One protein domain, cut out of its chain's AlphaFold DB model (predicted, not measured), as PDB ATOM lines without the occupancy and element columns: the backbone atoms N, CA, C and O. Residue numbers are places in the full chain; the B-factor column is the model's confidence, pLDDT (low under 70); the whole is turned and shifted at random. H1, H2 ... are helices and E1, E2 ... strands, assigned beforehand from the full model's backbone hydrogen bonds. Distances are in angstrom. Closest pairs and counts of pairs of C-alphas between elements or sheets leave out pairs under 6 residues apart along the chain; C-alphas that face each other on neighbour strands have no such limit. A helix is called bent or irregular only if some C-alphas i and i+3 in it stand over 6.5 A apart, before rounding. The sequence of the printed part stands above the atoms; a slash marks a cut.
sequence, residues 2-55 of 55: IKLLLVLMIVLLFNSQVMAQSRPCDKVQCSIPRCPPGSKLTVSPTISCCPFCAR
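AT A GLANCE: This is residues 2 to 55 of the 55 residues of an uncharacterized protein of Dictyostelium discoideum (UniProt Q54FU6). Picture a long, lone helix sticking out like a handle from a small, narrow head, where two antiparallel strands form a hairpin and a long link runs past them before turning back into the first strand. The helix, H1, and the first link residues after it, residues 2 to 22 in all, stand free of the rest, and this arm makes much of the length. The printed part has 54 residues with one named helix and two named strands, in the order H1, E1, E2 along the chain; the sheet has the order E1 - E2, antiparallel, and the class is mixed, helices and strands. The whole is extended, with a radius of gyration of the C-alphas of 19.8 A, and it spans 65 by 19 by 9 A along its three main axes.

HOW THE PARTS SIT: Begin at the sheet, with strand E1, residues 40 to 44, and strand E2, residues 48 to 54. They are antiparallel neighbours, with an angle of 151 degrees between their N-to-C directions, and together they form a hairpin with a tight link of 3 residues. Look at C-alphas 43 and 51, which face each other at 4.6 A; toward the other end of the pair, C-alphas 41 and 53 face each other at 4.8 A. Now look at the backbone atoms: N of Lys 40 and O of Ala 54 are 2.8 A apart, and N of Thr 42 and O of Phe 52 are also 2.8 A apart, both within hydrogen-bond range. Nearer the tight link, find N of Ser 48 and O of Ser 44 within hydrogen-bond range at 2.9 A. Moving outward from the sheet, you come to helix H1, residues 2 to 19, which is joined to E1 by a long link of 20 residues. H1 and E2 are apart: no C-alpha of the one is within 8 A of the other. Along the backbone of H1, every O i to N i+4 pair is within hydrogen-bond range, and the helix is not bent.

IN THESE COORDINATES: Find C-alpha 40 at (255.895, 238.832, 153.187), where E1 begins; from there the strand runs through residue 44, 12.6 A from first to last C-alpha. Residues 45 to 47 make the turn. Pick up E2 at C-alpha 48, at (251.435, 234.975, 167.240), and go on to C-alpha 54, at (253.024, 234.771, 155.102), 12.2 A from its first C-alpha. Then go back to the first printed residue, Ile 2, whose C-alpha stands at (226.956, 234.870, 203.435). From there H1 runs through 18 residues to Met 19, 26.2 A from first to last C-alpha. Between H1 and E1, residues 20 to 39 hold no named element, and their C-alphas lie 2 to 30 A from the mean of all C-alphas.

THE WHOLE: The outline is that of a rod, and the two C-alphas farthest apart are those of Ile 2 and Pro 37, at 65.1 A. The first and last printed C-alphas, those of Ile 2 and Arg 55, are 58.0 A apart; Arg 55 is the chain's last residue. Set aside residues 2 to 22, which stand free, and the remaining body of 33 residues spans 32 by 17 by 7 A, with a radius of gyration of 10.3 A. The printed part has no cut. The link from H1 to E1 is long. In the B-factor column, the mean pLDDT of the printed part is 84.7, and the model's confidence is low, under 70, at residues 18 to 23, of which 18 to 19 belong to H1.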
ATOM      1  N   ILE A   2     227.134 234.318 204.798       91.99
ATOM      2  CA  ILE A   2     226.956 234.870 203.435       91.99
ATOM      3  C   ILE A   2     227.826 236.096 203.101       91.99
ATOM      4  O   ILE A   2     228.374 236.176 202.008       91.99
ATOM      5  N   LYS A   3     228.029 237.011 204.062       91.96
ATOM      6  CA  LYS A   3     228.899 238.187 203.877       91.96
ATOM      7  C   LYS A   3     230.346 237.796 203.556       91.96
ATOM      8  O   LYS A   3     230.954 238.407 202.691       91.96
ATOM      9  N   LEU A   4     230.869 236.763 204.221       92.84
ATOM     10  CA  LEU A   4     232.230 236.279 203.991       92.84
ATOM     11  C   LEU A   4     232.370 235.683 202.584       92.84
ATOM     12  O   LEU A   4     233.339 235.972 201.892       92.84
ATOM     13  N   LEU A   5     231.369 234.913 202.143       93.69
ATOM     14  CA  LEU A   5     231.338 234.343 200.795       93.69
ATOM     15  C   LEU A   5     231.273 235.439 199.720       93.69
ATOM     16  O   LEU A   5     231.982 235.359 198.723       93.69
ATOM     17  N   LEU A   6     230.471 236.486 199.943       95.09
ATOM     18  CA  LEU A   6     230.357 237.618 199.021       95.09
ATOM     19  C   LEU A   6     231.692 238.361 198.875       95.09
ATOM     20  O   LEU A   6     232.117 238.644 197.759       95.09
ATOM     21  N   VAL A   7     232.377 238.626 199.992       95.08
ATOM     22  CA  VAL A   7     233.701 239.267 199.986       95.08
ATOM     23  C   VAL A   7     234.714 238.403 199.237       95.08
ATOM     24  O   VAL A   7     235.444 238.927 198.402       95.08
ATOM     25  N   LEU A   8     234.725 237.086 199.467       94.87
ATOM     26  CA  LEU A   8     235.618 236.173 198.753       94.87
ATOM     27  C   LEU A   8     235.375 236.212 197.237       94.87
ATOM     28  O   LEU A   8     236.331 236.307 196.472       94.87
ATOM     29  N   MET A   9     234.114 236.201 196.799       94.49
ATOM     30  CA  MET A   9     233.765 236.299 195.377       94.49
ATOM     31  C   MET A   9     234.221 237.626 194.767       94.49
ATOM     32  O   MET A   9     234.808 237.631 193.689       94.49
ATOM     33  N   ILE A  10     234.021 238.745 195.469       92.44
ATOM     34  CA  ILE A  10     234.486 240.064 195.017       92.44
ATOM     35  C   ILE A  10     236.011 240.076 194.884       92.44
ATOM     36  O   ILE A  10     236.527 240.525 193.865       92.44
ATOM     37  N   VAL A  11     236.736 239.543 195.872       92.67
ATOM     38  CA  VAL A  11     238.203 239.450 195.835       92.67
ATOM     39  C   VAL A  11     238.661 238.589 194.657       92.67
ATOM     40  O   VAL A  11     239.552 239.005 193.918       92.67
ATOM     41  N   LEU A  12     238.049 237.426 194.427       88.64
ATOM     42  CA  LEU A  12     238.375 236.558 193.289       88.64
ATOM     43  C   LEU A  12     238.124 237.254 191.945       88.64
ATOM     44  O   LEU A  12     238.979 237.200 191.059       88.64
ATOM     45  N   LEU A  13     236.999 237.960 191.805       85.65
ATOM     46  CA  LEU A  13     236.690 238.747 190.611       85.65
ATOM     47  C   LEU A  13     237.734 239.843 190.389       85.65
ATOM     48  O   LEU A  13     238.263 239.968 189.287       85.65
ATOM     49  N   PHE A  14     238.086 240.591 191.436       83.96
ATOM     50  CA  PHE A  14     239.064 241.674 191.347       83.96
ATOM     51  C   PHE A  14     240.455 241.162 190.948       83.96
ATOM     52  O   PHE A  14     241.082 241.711 190.044       83.96
ATOM     53  N   ASN A  15     240.917 240.062 191.551       80.53
ATOM     54  CA  ASN A  15     242.206 239.450 191.211       80.53
ATOM     55  C   ASN A  15     242.233 238.922 189.767       80.53
ATOM     56  O   ASN A  15     243.246 239.044 189.079       80.53
ATOM     57  N   SER A  16     241.110 238.389 189.278       74.74
ATOM     58  CA  SER A  16     240.998 237.878 187.904       74.74
ATOM     59  C   SER A  16     241.153 238.993 186.860       74.74
ATOM     60  O   SER A  16     241.801 238.797 185.834       74.74
ATOM     61  N   GLN A  17     240.609 240.184 187.140       71.87
ATOM     62  CA  GLN A  17     240.705 241.362 186.263       71.87
ATOM     63  C   GLN A  17     242.147 241.878 186.145       71.87
ATOM     64  O   GLN A  17     242.551 242.353 185.085       71.87
ATOM     65  N   VAL A  18     242.936 241.781 187.220       65.13
ATOM     66  CA  VAL A  18     244.341 242.220 187.230       65.13
ATOM     67  C   VAL A  18     245.209 241.302 186.367       65.13
ATOM     68  O   VAL A  18     246.043 241.788 185.606       65.13
ATOM     69  N   MET A  19     244.985 239.986 186.416       59.47
ATOM     70  CA  MET A  19     245.746 239.035 185.595       59.47
ATOM     71  C   MET A  19     245.401 239.121 184.103       59.47
ATOM     72  O   MET A  19     246.240 238.802 183.269       59.47
ATOM     73  N   ALA A  20     244.194 239.572 183.757       63.09
ATOM     74  CA  ALA A  20     243.761 239.701 182.366       63.09
ATOM     75  C   ALA A  20     244.374 240.909 181.626       63.09
ATOM     76  O   ALA A  20     244.262 240.991 180.405       63.09
ATOM     77  N   GLN A  21     245.006 241.854 182.335       62.98
ATOM     78  CA  GLN A  21     245.553 243.076 181.732       62.98
ATOM     79  C   GLN A  21     246.980 242.940 181.192       62.98
ATOM     80  O   GLN A  21     247.451 243.850 180.506       62.98
ATOM     81  N   SER A  22     247.686 241.835 181.449       64.00
ATOM     82  CA  SER A  22     248.954 241.592 180.765       64.00
ATOM     83  C   SER A  22     248.661 241.309 179.294       64.00
ATOM     84  O   SER A  22     248.117 240.261 178.944       64.00
ATOM     85  N   ARG A  23     249.021 242.242 178.402       69.08
ATOM     86  CA  ARG A  23     248.972 241.949 176.968       69.08
ATOM     87  C   ARG A  23     249.885 240.739 176.755       69.08
ATOM     88  O   ARG A  23     251.047 240.796 177.168       69.08
ATOM     89  N   PRO A  24     249.404 239.651 176.135       71.74
ATOM     90  CA  PRO A  24     250.119 238.372 176.100       71.74
ATOM     91  C   PRO A  24     251.522 238.466 175.476       71.74
ATOM     92  O   PRO A  24     252.354 237.592 175.697       71.74
ATOM     93  N   CYS A  25     251.806 239.545 174.742       77.62
ATOM     94  CA  CYS A  25     253.048 239.751 174.014       77.62
ATOM     95  C   CYS A  25     254.011 240.779 174.634       77.62
ATOM     96  O   CYS A  25     255.121 240.908 174.128       77.62
ATOM     97  N   ASP A  26     253.660 241.475 175.727       78.61
ATOM     98  CA  ASP A  26     254.485 242.577 176.278       78.61
ATOM     99  C   ASP A  26     255.882 242.133 176.756       78.61
ATOM    100  O   ASP A  26     256.786 242.954 176.899       78.61
ATOM    101  N   LYS A  27     256.080 240.834 177.010       77.60
ATOM    102  CA  LYS A  27     257.358 240.264 177.477       77.60
ATOM    103  C   LYS A  27     257.991 239.290 176.483       77.60
ATOM    104  O   LYS A  27     258.959 238.614 176.827       77.60
ATOM    105  N   VAL A  28     257.452 239.190 175.269       82.37
ATOM    106  CA  VAL A  28     257.968 238.268 174.254       82.37
ATOM    107  C   VAL A  28     258.984 239.007 173.390       82.37
ATOM    108  O   VAL A  28     258.633 239.890 172.613       82.37
ATOM    109  N   GLN A  29     260.261 238.647 173.519       86.06
ATOM    110  CA  GLN A  29     261.290 239.099 172.586       86.06
ATOM    111  C   GLN A  29     261.246 238.238 171.325       86.06
ATOM    112  O   GLN A  29     261.356 237.015 171.386       86.06
ATOM    113  N   CYS A  30     261.100 238.889 170.176       86.80
ATOM    114  CA  CYS A  30     261.000 238.222 168.888       86.80
ATOM    115  C   CYS A  30     262.243 238.476 168.044       86.80
ATOM    116  O   CYS A  30     262.751 239.593 167.978       86.80
ATOM    117  N   SER A  31     262.704 237.437 167.350       88.32
ATOM    118  CA  SER A  31     263.682 237.587 166.271       88.32
ATOM    119  C   SER A  31     262.973 237.875 164.949       88.32
ATOM    120  O   SER A  31     261.832 237.457 164.748       88.32
ATOM    121  N   ILE A  32     263.651 238.561 164.027       88.08
ATOM    122  CA  ILE A  32     263.147 238.753 162.663       88.08
ATOM    123  C   ILE A  32     263.297 237.419 161.905       88.08
ATOM    124  O   ILE A  32     264.430 236.956 161.729       88.08
ATOM    125  N   PRO A  33     262.206 236.774 161.453       89.80
ATOM    126  CA  PRO A  33     262.300 235.538 160.685       89.80
ATOM    127  C   PRO A  33     262.901 235.800 159.297       89.80
ATOM    128  O   PRO A  33     262.652 236.830 158.669       89.80
ATOM    129  N   ARG A  34     263.670 234.835 158.781       94.44
ATOM    130  CA  ARG A  34     264.132 234.850 157.386       94.44
ATOM    131  C   ARG A  34     263.042 234.266 156.497       94.44
ATOM    132  O   ARG A  34     262.774 233.069 156.564       94.44
ATOM    133  N   CYS A  35     262.423 235.106 155.678       93.49
ATOM    134  CA  CYS A  35     261.363 234.667 154.781       93.49
ATOM    135  C   CYS A  35     261.918 234.148 153.451       93.49
ATOM    136  O   CYS A  35     262.872 234.725 152.923       93.49
ATOM    137  N   PRO A  36     261.331 233.073 152.892       93.86
ATOM    138  CA  PRO A  36     261.684 232.629 151.553       93.86
ATOM    139  C   PRO A  36     261.281 233.687 150.508       93.86
ATOM    140  O   PRO A  36     260.380 234.496 150.769       93.86
ATOM    141  N   PRO A  37     261.914 233.693 149.320       95.06
ATOM    142  CA  PRO A  37     261.584 234.634 148.254       95.06
ATOM    143  C   PRO A  37     260.086 234.633 147.923       95.06
ATOM    144  O   PRO A  37     259.459 233.578 147.841       95.06
ATOM    145  N   GLY A  38     259.512 235.824 147.756       93.05
ATOM    146  CA  GLY A  38     258.088 236.015 147.463       93.05
ATOM    147  C   GLY A  38     257.163 236.030 148.686       93.05
ATOM    148  O   GLY A  38     256.033 236.485 148.562       93.05
ATOM    149  N   SER A  39     257.625 235.605 149.867       93.62
ATOM    150  CA  SER A  39     256.843 235.731 151.107       93.62
ATOM    151  C   SER A  39     256.960 237.130 151.718       93.62
ATOM    152  O   SER A  39     257.969 237.818 151.541       93.62
ATOM    153  N   LYS A  40     255.943 237.544 152.479       90.80
ATOM    154  CA  LYS A  40     255.895 238.832 153.187       90.80
ATOM    155  C   LYS A  40     255.958 238.644 154.696       90.80
ATOM    156  O   LYS A  40     255.320 237.754 155.259       90.80
ATOM    157  N   LEU A  41     256.698 239.527 155.362       91.82
ATOM    158  CA  LEU A  41     256.698 239.604 156.817       91.82
ATOM    159  C   LEU A  41     255.331 240.109 157.294       91.82
ATOM    160  O   LEU A  41     254.870 241.160 156.853       91.82
ATOM    161  N   THR A  42     254.693 239.357 158.181       91.58
ATOM    162  CA  THR A  42     253.349 239.631 158.692       91.58
ATOM    163  C   THR A  42     253.352 239.584 160.213       91.58
ATOM    164  O   THR A  42     254.073 238.790 160.816       91.58
ATOM    165  N   VAL A  43     252.540 240.434 160.841       87.03
ATOM    166  CA  VAL A  43     252.333 240.470 162.293       87.03
ATOM    167  C   VAL A  43     250.853 240.225 162.558       87.03
ATOM    168  O   VAL A  43     250.009 240.896 161.970       87.03
ATOM    169  N   SER A  44     250.534 239.279 163.439       82.32
ATOM    170  CA  SER A  44     249.157 239.042 163.877       82.32
ATOM    171  C   SER A  44     249.125 238.801 165.385       82.32
ATOM    172  O   SER A  44     249.369 237.673 165.807       82.32
ATOM    173  N   PRO A  45     248.809 239.819 166.206       74.61
ATOM    174  CA  PRO A  45     248.872 239.708 167.666       74.61
ATOM    175  C   PRO A  45     247.872 238.697 168.248       74.61
ATOM    176  O   PRO A  45     248.019 238.287 169.393       74.61
ATOM    177  N   THR A  46     246.862 238.284 167.476       76.91
ATOM    178  CA  THR A  46     245.896 237.248 167.866       76.91
ATOM    179  C   THR A  46     246.383 235.829 167.586       76.91
ATOM    180  O   THR A  46     245.912 234.895 168.225       76.91
ATOM    181  N   ILE A  47     247.305 235.654 166.634       77.67
ATOM    182  CA  ILE A  47     247.803 234.342 166.190       77.67
ATOM    183  C   ILE A  47     249.190 234.068 166.774       77.67
ATOM    184  O   ILE A  47     249.495 232.945 167.167       77.67
ATOM    185  N   SER A  48     250.048 235.087 166.808       82.13
ATOM    186  CA  SER A  48     251.435 234.975 167.240       82.13
ATOM    187  C   SER A  48     251.942 236.315 167.758       82.13
ATOM    188  O   SER A  48     251.796 237.349 167.109       82.13
ATOM    189  N   CYS A  49     252.634 236.293 168.894       85.82
ATOM    190  CA  CYS A  49     253.312 237.484 169.399       85.82
ATOM    191  C   CYS A  49     254.470 237.945 168.508       85.82
ATOM    192  O   CYS A  49     254.847 239.113 168.559       85.82
ATOM    193  N   CYS A  50     255.022 237.048 167.688       89.47
ATOM    194  CA  CYS A  50     256.151 237.349 166.821       89.47
ATOM    195  C   CYS A  50     255.754 237.450 165.347       89.47
ATOM    196  O   CYS A  50     254.852 236.727 164.905       89.47
ATOM    197  N   PRO A  51     256.452 238.308 164.575       91.34
ATOM    198  CA  PRO A  51     256.290 238.360 163.133       91.34
ATOM    199  C   PRO A  51     256.607 237.000 162.504       91.34
ATOM    200  O   PRO A  51     257.524 236.302 162.937       91.34
ATOM    201  N   PHE A  52     255.868 236.640 161.460       92.43
ATOM    202  CA  PHE A  52     256.036 235.399 160.707       92.43
ATOM    203  C   PHE A  52     255.954 235.668 159.203       92.43
ATOM    204  O   PHE A  52     255.504 236.723 158.760       92.43
ATOM    205  N   CYS A  53     256.413 234.712 158.404       92.86
ATOM    206  CA  CYS A  53     256.365 234.809 156.952       92.86
ATOM    207  C   CYS A  53     255.018 234.287 156.452       92.86
ATOM    208  O   CYS A  53     254.711 233.109 156.633       92.86
ATOM    209  N   ALA A  54     254.231 235.153 155.824       88.98
ATOM    210  CA  ALA A  54     253.024 234.771 155.102       88.98
ATOM    211  C   ALA A  54     253.335 234.684 153.603       88.98
ATOM    212  O   ALA A  54     254.163 235.447 153.094       88.98
ATOM    213  N   ARG A  55     252.699 233.738 152.912       82.21
ATOM    214  CA  ARG A  55     252.726 233.666 151.448       82.21
ATOM    215  C   ARG A  55     251.654 234.565 150.857       82.21
ATOM    216  O   ARG A  55     250.556 234.607 151.453       82.21
TER     217      ARG A  55